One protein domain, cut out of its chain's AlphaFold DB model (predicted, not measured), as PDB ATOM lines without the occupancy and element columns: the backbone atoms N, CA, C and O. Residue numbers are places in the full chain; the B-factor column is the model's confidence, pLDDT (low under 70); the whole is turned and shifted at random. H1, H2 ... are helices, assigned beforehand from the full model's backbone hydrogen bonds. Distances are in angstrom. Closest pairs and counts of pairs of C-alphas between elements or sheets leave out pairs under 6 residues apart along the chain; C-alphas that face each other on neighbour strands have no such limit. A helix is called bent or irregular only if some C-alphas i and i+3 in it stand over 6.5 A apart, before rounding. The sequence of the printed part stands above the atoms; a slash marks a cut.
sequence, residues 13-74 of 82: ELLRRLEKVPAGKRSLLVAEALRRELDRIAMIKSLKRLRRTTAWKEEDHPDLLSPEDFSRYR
ATOM      1  N   GLU A  13     -17.312 -14.870  63.551       94.44
ATOM      2  CA  GLU A  13     -16.315 -15.931  63.703       94.44
ATOM      3  C   GLU A  13     -14.984 -15.572  63.018       94.44
ATOM      4  O   GLU A  13     -13.898 -15.808  63.559       94.44
ATOM      5  N   LEU A  14     -15.055 -14.948  61.840       91.19
ATOM      6  CA  LEU A  14     -13.877 -14.537  61.086       91.19
ATOM      7  C   LEU A  14     -13.161 -13.367  61.768       91.19
ATOM      8  O   LEU A  14     -11.930 -13.358  61.826       91.19
ATOM      9  N   LEU A  15     -13.916 -12.423  62.340       90.38
ATOM     10  CA  LEU A  15     -13.358 -11.320  63.128       90.38
ATOM     11  C   LEU A  15     -12.613 -11.838  64.362       90.38
ATOM     12  O   LEU A  15     -11.456 -11.470  64.561       90.38
ATOM     13  N   ARG A  16     -13.197 -12.781  65.113       92.06
ATOM     14  CA  ARG A  16     -12.542 -13.420  66.272       92.06
ATOM     15  C   ARG A  16     -11.226 -14.107  65.896       92.06
ATOM     16  O   ARG A  16     -10.273 -14.130  66.673       92.06
ATOM     17  N   ARG A  17     -11.144 -14.685  64.694       90.88
ATOM     18  CA  ARG A  17      -9.899 -15.280  64.176       90.88
ATOM     19  C   ARG A  17      -8.878 -14.214  63.783       90.88
ATOM     20  O   ARG A  17      -7.694 -14.396  64.058       90.88
ATOM     21  N   LEU A  18      -9.324 -13.113  63.182       89.06
ATOM     22  CA  LEU A  18      -8.467 -11.991  62.801       89.06
ATOM     23  C   LEU A  18      -7.905 -11.251  64.024       89.06
ATOM     24  O   LEU A  18      -6.773 -10.778  63.988       89.06
ATOM     25  N   GLU A  19      -8.645 -11.197  65.132       88.56
ATOM     26  CA  GLU A  19      -8.184 -10.594  66.388       88.56
ATOM     27  C   GLU A  19      -6.947 -11.282  66.975       88.56
ATOM     28  O   GLU A  19      -6.103 -10.612  67.571       88.56
ATOM     29  N   LYS A  20      -6.776 -12.589  66.733       91.69
ATOM     30  CA  LYS A  20      -5.575 -13.338  67.143       91.69
ATOM     31  C   LYS A  20      -4.309 -12.876  66.413       91.69
ATOM     32  O   LYS A  20      -3.201 -13.153  66.863       91.69
ATOM     33  N   VAL A  21      -4.457 -12.180  65.286       88.62
ATOM     34  CA  VAL A  21      -3.343 -11.604  64.529       88.62
ATOM     35  C   VAL A  21      -2.943 -10.267  65.170       88.62
ATOM     36  O   VAL A  21      -3.823  -9.480  65.530       88.62
ATOM     37  N   PRO A  22      -1.641  -9.949  65.294       90.00
ATOM     38  CA  PRO A  22      -1.188  -8.660  65.816       90.00
ATOM     39  C   PRO A  22      -1.794  -7.475  65.054       90.00
ATOM     40  O   PRO A  22      -1.857  -7.506  63.824       90.00
ATOM     41  N   ALA A  23      -2.190  -6.412  65.762       79.44
ATOM     42  CA  ALA A  23      -2.953  -5.287  65.201       79.44
ATOM     43  C   ALA A  23      -2.337  -4.688  63.919       79.44
ATOM     44  O   ALA A  23      -3.050  -4.487  62.938       79.44
ATOM     45  N   GLY A  24      -1.012  -4.502  63.875       82.75
ATOM     46  CA  GLY A  24      -0.302  -3.966  62.702       82.75
ATOM     47  C   GLY A  24      -0.181  -4.922  61.506       82.75
ATOM     48  O   GLY A  24       0.194  -4.493  60.421       82.75
ATOM     49  N   LYS A  25      -0.500  -6.212  61.679       89.06
ATOM     50  CA  LYS A  25      -0.458  -7.234  60.618       89.06
ATOM     51  C   LYS A  25      -1.840  -7.613  60.087       89.06
ATOM     52  O   LYS A  25      -1.925  -8.271  59.056       89.06
ATOM     53  N   ARG A  26      -2.920  -7.199  60.758       89.62
ATOM     54  CA  ARG A  26      -4.298  -7.518  60.349       89.62
ATOM     55  C   ARG A  26      -4.626  -6.938  58.976       89.62
ATOM     56  O   ARG A  26      -5.115  -7.662  58.116       89.62
ATOM     57  N   SER A  27      -4.316  -5.660  58.758       86.69
ATOM     58  CA  SER A  27      -4.540  -4.984  57.473       86.69
ATOM     59  C   SER A  27      -3.727  -5.617  56.344       86.69
ATOM     60  O   SER A  27      -4.264  -5.836  55.262       86.69
ATOM     61  N   LEU A  28      -2.467  -5.973  56.613       89.19
ATOM     62  CA  LEU A  28      -1.601  -6.667  55.658       89.19
ATOM     63  C   LEU A  28      -2.163  -8.039  55.280       89.19
ATOM     64  O   LEU A  28      -2.256  -8.349  54.098       89.19
ATOM     65  N   LEU A  29      -2.604  -8.824  56.266       92.00
ATOM     66  CA  LEU A  29      -3.194 -10.139  56.029       92.00
ATOM     67  C   LEU A  29      -4.478 -10.045  55.197       92.00
ATOM     68  O   LEU A  29      -4.668 -10.828  54.270       92.00
ATOM     69  N   VAL A  30      -5.349  -9.078  55.502       90.81
ATOM     70  CA  VAL A  30      -6.579  -8.851  54.729       90.81
ATOM     71  C   VAL A  30      -6.248  -8.425  53.298       90.81
ATOM     72  O   VAL A  30      -6.838  -8.956  52.359       90.81
ATOM     73  N   ALA A  31      -5.286  -7.520  53.113       90.81
ATOM     74  CA  ALA A  31      -4.861  -7.070  51.791       90.81
ATOM     75  C   ALA A  31      -4.267  -8.215  50.953       90.81
ATOM     76  O   ALA A  31      -4.597  -8.354  49.778       90.81
ATOM     77  N   GLU A  32      -3.429  -9.061  51.556       93.00
ATOM     78  CA  GLU A  32      -2.828 -10.212  50.883       93.00
ATOM     79  C   GLU A  32      -3.879 -11.264  50.505       93.00
ATOM     80  O   GLU A  32      -3.893 -11.745  49.370       93.00
ATOM     81  N   ALA A  33      -4.803 -11.573  51.419       93.62
ATOM     82  CA  ALA A  33      -5.899 -12.499  51.156       93.62
ATOM     83  C   ALA A  33      -6.810 -11.997  50.024       93.62
ATOM     84  O   ALA A  33      -7.133 -12.760  49.111       93.62
ATOM     85  N   LEU A  34      -7.176 -10.709  50.047       93.81
ATOM     86  CA  LEU A  34      -7.971 -10.080  48.992       93.81
ATOM     87  C   LEU A  34      -7.248 -10.110  47.649       93.81
ATOM     88  O   LEU A  34      -7.838 -10.521  46.653       93.81
ATOM     89  N   ARG A  35      -5.968  -9.724  47.616       94.75
ATOM     90  CA  ARG A  35      -5.159  -9.756  46.394       94.75
ATOM     91  C   ARG A  35      -5.129 -11.156  45.796       94.75
ATOM     92  O   ARG A  35      -5.435 -11.322  44.621       94.75
ATOM     93  N   ARG A  36      -4.827 -12.165  46.615       95.50
ATOM     94  CA  ARG A  36      -4.757 -13.559  46.171       95.50
ATOM     95  C   ARG A  36      -6.080 -14.039  45.576       95.50
ATOM     96  O   ARG A  36      -6.064 -14.706  44.543       95.50
ATOM     97  N   GLU A  37      -7.210 -13.722  46.206       95.19
ATOM     98  CA  GLU A  37      -8.509 -14.172  45.696       95.19
ATOM     99  C   GLU A  37      -8.922 -13.413  44.428       95.19
ATOM    100  O   GLU A  37      -9.421 -14.028  43.486       95.19
ATOM    101  N   LEU A  38      -8.649 -12.108  44.343       95.88
ATOM    102  CA  LEU A  38      -8.896 -11.329  43.126       95.88
ATOM    103  C   LEU A  38      -8.042 -11.823  41.953       95.88
ATOM    104  O   LEU A  38      -8.577 -12.024  40.860       95.88
ATOM    105  N   ASP A  39      -6.757 -12.096  42.183       94.69
ATOM    106  CA  ASP A  39      -5.851 -12.659  41.176       94.69
ATOM    107  C   ASP A  39      -6.346 -14.036  40.709       94.69
ATOM    108  O   ASP A  39      -6.379 -14.323  39.509       94.69
ATOM    109  N   ARG A  40      -6.825 -14.877  41.636       94.81
ATOM    110  CA  ARG A  40      -7.424 -16.182  41.322       94.81
ATOM    111  C   ARG A  40      -8.679 -16.042  40.458       94.81
ATOM    112  O   ARG A  40      -8.816 -16.751  39.460       94.81
ATOM    113  N   ILE A  41      -9.589 -15.132  40.808       95.31
ATOM    114  CA  ILE A  41     -10.812 -14.866  40.035       95.31
ATOM    115  C   ILE A  41     -10.458 -14.359  38.632       95.31
ATOM    116  O   ILE A  41     -11.012 -14.849  37.640       95.31
ATOM    117  N   ALA A  42      -9.515 -13.417  38.532       92.94
ATOM    118  CA  ALA A  42      -9.036 -12.881  37.264       92.94
ATOM    119  C   ALA A  42      -8.406 -13.978  36.395       92.94
ATOM    120  O   ALA A  42      -8.762 -14.113  35.224       92.94
ATOM    121  N   MET A  43      -7.553 -14.824  36.977       91.69
ATOM    122  CA  MET A  43      -6.948 -15.968  36.296       91.69
ATOM    123  C   MET A  43      -8.009 -16.936  35.767       91.69
ATOM    124  O   MET A  43      -7.968 -17.304  34.596       91.69
ATOM    125  N   ILE A  44      -8.996 -17.319  36.583       92.06
ATOM    126  CA  ILE A  44     -10.081 -18.215  36.152       92.06
ATOM    127  C   ILE A  44     -10.861 -17.599  34.987       92.06
ATOM    128  O   ILE A  44     -11.195 -18.298  34.026       92.06
ATOM    129  N   LYS A  45     -11.147 -16.295  35.042       89.75
ATOM    130  CA  LYS A  45     -11.820 -15.577  33.953       89.75
ATOM    131  C   LYS A  45     -10.984 -15.597  32.673       89.75
ATOM    132  O   LYS A  45     -11.524 -15.907  31.609       89.75
ATOM    133  N   SER A  46      -9.684 -15.332  32.776       86.62
ATOM    134  CA  SER A  46      -8.748 -15.392  31.651       86.62
ATOM    135  C   SER A  46      -8.672 -16.795  31.061       86.62
ATOM    136  O   SER A  46      -8.839 -16.950  29.858       86.62
ATOM    137  N   LEU A  47      -8.544 -17.834  31.888       85.19
ATOM    138  CA  LEU A  47      -8.535 -19.224  31.429       85.19
ATOM    139  C   LEU A  47      -9.848 -19.621  30.748       85.19
ATOM    140  O   LEU A  47      -9.824 -20.286  29.720       85.19
ATOM    141  N   LYS A  48     -11.008 -19.199  31.269       83.69
ATOM    142  CA  LYS A  48     -12.302 -19.438  30.604       83.69
ATOM    143  C   LYS A  48     -12.383 -18.752  29.241       83.69
ATOM    144  O   LYS A  48     -12.951 -19.328  28.317       83.69
ATOM    145  N   ARG A  49     -11.826 -17.546  29.108       80.50
ATOM    146  CA  ARG A  49     -11.728 -16.840  27.821       80.50
ATOM    147  C   ARG A  49     -10.794 -17.584  26.867       80.50
ATOM    148  O   ARG A  49     -11.200 -17.860  25.747       80.50
ATOM    149  N   LEU A  50      -9.614 -17.978  27.341       75.31
ATOM    150  CA  LEU A  50      -8.627 -18.744  26.576       75.31
ATOM    151  C   LEU A  50      -9.115 -20.152  26.218       75.31
ATOM    152  O   LEU A  50      -8.686 -20.699  25.225       75.31
ATOM    153  N   ARG A  51     -10.047 -20.758  26.958       65.69
ATOM    154  CA  ARG A  51     -10.678 -22.020  26.530       65.69
ATOM    155  C   ARG A  51     -11.594 -21.859  25.317       65.69
ATOM    156  O   ARG A  51     -11.889 -22.845  24.657       65.69
ATOM    157  N   ARG A  52     -12.087 -20.646  25.049       64.38
ATOM    158  CA  ARG A  52     -12.982 -20.351  23.915       64.38
ATOM    159  C   ARG A  52     -12.228 -19.963  22.643       64.38
ATOM    160  O   ARG A  52     -12.838 -19.877  21.586       64.38
ATOM    161  N   THR A  53     -10.930 -19.723  22.748       62.50
ATOM    162  CA  THR A  53     -10.041 -19.356  21.645       62.50
ATOM    163  C   THR A  53      -8.845 -20.278  21.714       62.50
ATOM    164  O   THR A  53      -8.160 -20.235  22.723       62.50
ATOM    165  N   THR A  54      -8.558 -21.088  20.697       63.09
ATOM    166  CA  THR A  54      -7.328 -21.895  20.670       63.09
ATOM    167  C   THR A  54      -6.125 -20.948  20.724       63.09
ATOM    168  O   THR A  54      -5.720 -20.378  19.717       63.09
ATOM    169  N   ALA A  55      -5.647 -20.670  21.937       64.62
ATOM    170  CA  ALA A  55      -4.590 -19.698  22.203       64.62
ATOM    171  C   ALA A  55      -3.208 -20.283  21.912       64.62
ATOM    172  O   ALA A  55      -2.242 -19.543  21.790       64.62
ATOM    173  N   TRP A  56      -3.138 -21.610  21.817       65.38
ATOM    174  CA  TRP A  56      -1.975 -22.354  21.384       65.38
ATOM    175  C   TRP A  56      -2.161 -22.715  19.915       65.38
ATOM    176  O   TRP A  56      -3.080 -23.468  19.586       65.38
ATOM    177  N   LYS A  57      -1.322 -22.166  19.040       72.25
ATOM    178  CA  LYS A  57      -1.243 -22.564  17.635       72.25
ATOM    179  C   LYS A  57       0.134 -23.143  17.365       72.25
ATOM    180  O   LYS A  57       1.126 -22.655  17.896       72.25
ATOM    181  N   GLU A  58       0.182 -24.152  16.508       71.62
ATOM    182  CA  GLU A  58       1.436 -24.771  16.064       71.62
ATOM    183  C   GLU A  58       2.353 -23.755  15.362       71.62
ATOM    184  O   GLU A  58       3.566 -23.809  15.514       71.62
ATOM    185  N   GLU A  59       1.760 -22.776  14.670       77.06
ATOM    186  CA  GLU A  59       2.449 -21.657  14.010       77.06
ATOM    187  C   GLU A  59       3.228 -20.767  14.993       77.06
ATOM    188  O   GLU A  59       4.317 -20.298  14.671       77.06
ATOM    189  N   ASP A  60       2.675 -20.544  16.190       77.12
ATOM    190  CA  ASP A  60       3.265 -19.670  17.208       77.12
ATOM    191  C   ASP A  60       4.338 -20.405  18.037       77.12
ATOM    192  O   ASP A  60       5.228 -19.772  18.609       77.12
ATOM    193  N   HIS A  61       4.263 -21.742  18.093       74.12
ATOM    194  CA  HIS A  61       5.129 -22.604  18.903       74.12
ATOM    195  C   HIS A  61       5.537 -23.889  18.152       74.12
ATOM    196  O   HIS A  61       5.152 -24.993  18.557       74.12
ATOM    197  N   PRO A  62       6.332 -23.778  17.068       79.75
ATOM    198  CA  PRO A  62       6.787 -24.937  16.296       79.75
ATOM    199  C   PRO A  62       7.782 -25.810  17.073       79.75
ATOM    200  O   PRO A  62       8.047 -26.948  16.698       79.75
ATOM    201  N   ASP A  63       8.350 -25.278  18.154       78.44
ATOM    202  CA  ASP A  63       9.291 -25.944  19.045       78.44
ATOM    203  C   ASP A  63       8.609 -26.739  20.163       78.44
ATOM    204  O   ASP A  63       9.309 -27.266  21.014       78.44
ATOM    205  N   LEU A  64       7.273 -26.801  20.202       79.00
ATOM    206  CA  LEU A  64       6.497 -27.440  21.271       79.00
ATOM    207  C   LEU A  64       5.327 -28.265  20.708       79.00
ATOM    208  O   LEU A  64       4.189 -28.178  21.181       79.00
ATOM    209  N   LEU A  65       5.615 -29.053  19.671       80.50
ATOM    210  CA  LEU A  65       4.624 -29.860  18.953       80.50
ATOM    211  C   LEU A  65       4.487 -31.270  19.534       80.50
ATOM    212  O   LEU A  65       3.404 -31.854  19.499       80.50
ATOM    213  N   SER A  66       5.562 -31.820  20.102       79.44
ATOM    214  CA  SER A  66       5.584 -33.164  20.674       79.44
ATOM    215  C   SER A  66       5.814 -33.148  22.191       79.44
ATOM    216  O   SER A  66       6.442 -32.232  22.727       79.44
ATOM    217  N   PRO A  67       5.373 -34.186  22.928       74.56
ATOM    218  CA  PRO A  67       5.667 -34.322  24.358       74.56
ATOM    219  C   PRO A  67       7.168 -34.320  24.700       74.56
ATOM    220  O   PRO A  67       7.538 -33.986  25.829       74.56
ATOM    221  N   GLU A  68       8.024 -34.712  23.753       78.31
ATOM    222  CA  GLU A  68       9.483 -34.756  23.904       78.31
ATOM    223  C   GLU A  68      10.100 -33.354  23.871       78.31
ATOM    224  O   GLU A  68      11.065 -33.088  24.593       78.31
ATOM    225  N   ASP A  69       9.487 -32.423  23.144       79.25
ATOM    226  CA  ASP A  69       9.946 -31.039  23.054       79.25
ATOM    227  C   ASP A  69       9.806 -30.286  24.389       79.25
ATOM    228  O   ASP A  69      10.643 -29.459  24.765       79.25
ATOM    229  N   PHE A  70       8.817 -30.673  25.203       75.75
ATOM    230  CA  PHE A  70       8.629 -30.143  26.558       75.75
ATOM    231  C   PHE A  70       9.697 -30.618  27.560       75.75
ATOM    232  O   PHE A  70       9.696 -30.185  28.717       75.75
ATOM    233  N   SER A  71      10.626 -31.492  27.153       75.88
ATOM    234  CA  SER A  71      11.703 -32.001  28.014       75.88
ATOM    235  C   SER A  71      12.568 -30.894  28.620       75.88
ATOM    236  O   SER A  71      12.987 -31.025  29.769       75.88
ATOM    237  N   ARG A  72      12.763 -29.778  27.904       72.50
ATOM    238  CA  ARG A  72      13.541 -28.609  28.364       72.50
ATOM    239  C   ARG A  72      12.882 -27.847  29.518       72.50
ATOM    240  O   ARG A  72      13.575 -27.188  30.284       72.50
ATOM    241  N   TYR A  73      11.561 -27.955  29.647       71.94
ATOM    242  CA  TYR A  73      10.760 -27.250  30.654       71.94
ATOM    243  C   TYR A  73      10.347 -28.144  31.820       71.94
ATOM    244  O   TYR A  73       9.832 -27.659  32.829       71.94
ATOM    245  N   ARG A  74      10.571 -29.460  31.711       68.25
ATOM    246  CA  ARG A  74      10.376 -30.367  32.837       68.25
ATOM    247  C   ARG A  74      11.456 -30.039  33.874       68.25
ATOM    248  O   ARG A  74      12.637 -30.169  33.550       68.25
TER     249      ARG A  74
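AT A GLANCE: This is residues 13 to 74 of the 82 residues of an uncharacterized protein of Candidatus Dadabacteria bacterium (UniProt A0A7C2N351). One long helix, H2, makes the shaft of this domain; the short helix H1 sits slantwise at its beginning, and at its other end a long loop, residues 51 to 68, turns off to one side and ends in the very short helix H3, well away from the shaft. There is no packed core: the middle and far part of H2 stand free from residue 31 on, and no two helices clearly touch. The printed part has 62 residues with three named helices, in the order H1, H2, H3, and no named strand; the class is all helix, with 39 residues in named elements. The whole is extended, with a radius of gyration of the C-alphas of 20.4 A, and elongated, with spans of 54 by 27 by 18 A.

HOW THE PARTS SIT: Begin at the first printed residue with H1, residues 13 to 19, and go on through a tight link of 3 residues to H2, residues 23 to 50. These two helices are close but not clearly touching, with 2 pairs of C-alphas within 8 A; look for the closest pair at Leu 18 and Arg 26, whose C-alphas are 6.6 A apart. Their lines stand at a steep tilt of 53 degrees, and they run opposite ways. Their centres are 19.3 A apart. Beyond H2 you come to a long link of 18 residues, residues 51 to 68, which leads to H3, residues 69 to 72. H2 and H3 are apart, with no C-alpha of the one within 8 A of the other. H1 and H3 are apart too. In the backbone, every O i to N i+4 pair of H1 is within hydrogen-bond range, and in H2 22 of 24 such pairs are; H3, with 4 residues, is too short for such a pair, and its one O i to N i+3 pair is not within range.

IN THESE COORDINATES: Find C-alpha 13 at (-16.315, -15.931, 63.703); from there H1 runs from Glu 13 to Glu 19. Next find C-alpha 23 at (-2.953, -5.287, 65.201), where H2 begins with Ala 23. From there z falls along the helix until Leu 50, whose C-alpha is at (-8.627, -18.744, 26.576), and the first and last C-alphas of H2 are 41.3 A apart. H2 is not bent but is irregular, only just: C-alphas 24 and 27 are 6.8 A apart, against about 5 A in a regular helix. H3 runs from Asp 69 to Arg 72, where C-alpha 72 stands at (13.541, -28.609, 28.364). It is irregular, only just, with C-alphas 69 and 72 at 6.9 A.

THE WHOLE: Look at Arg 16 and Glu 59 for the two C-alphas farthest apart, 55.0 A. The first and last printed C-alphas, those of Glu 13 and Arg 74, are 43.3 A apart. The printed part, residues 13 to 74 of a full chain of 82 residues, has no cut. Three stretches stand free: residues 31 to 55, of which 31 to 50 belong to H2; residues 58 to 63; and residues 66 to 74, of which 69 to 72 belong to H3. Along the long link, the C-alphas of residues 51 to 68 lie 16 to 26 A from the mean of all C-alphas. In the B-factor column the mean pLDDT of the printed part of this model is 83.4; H1 has 91, H2 has 90 and H3 has 76. Seven printed residues are under 70, namely residues 51 to 56 and residue 74.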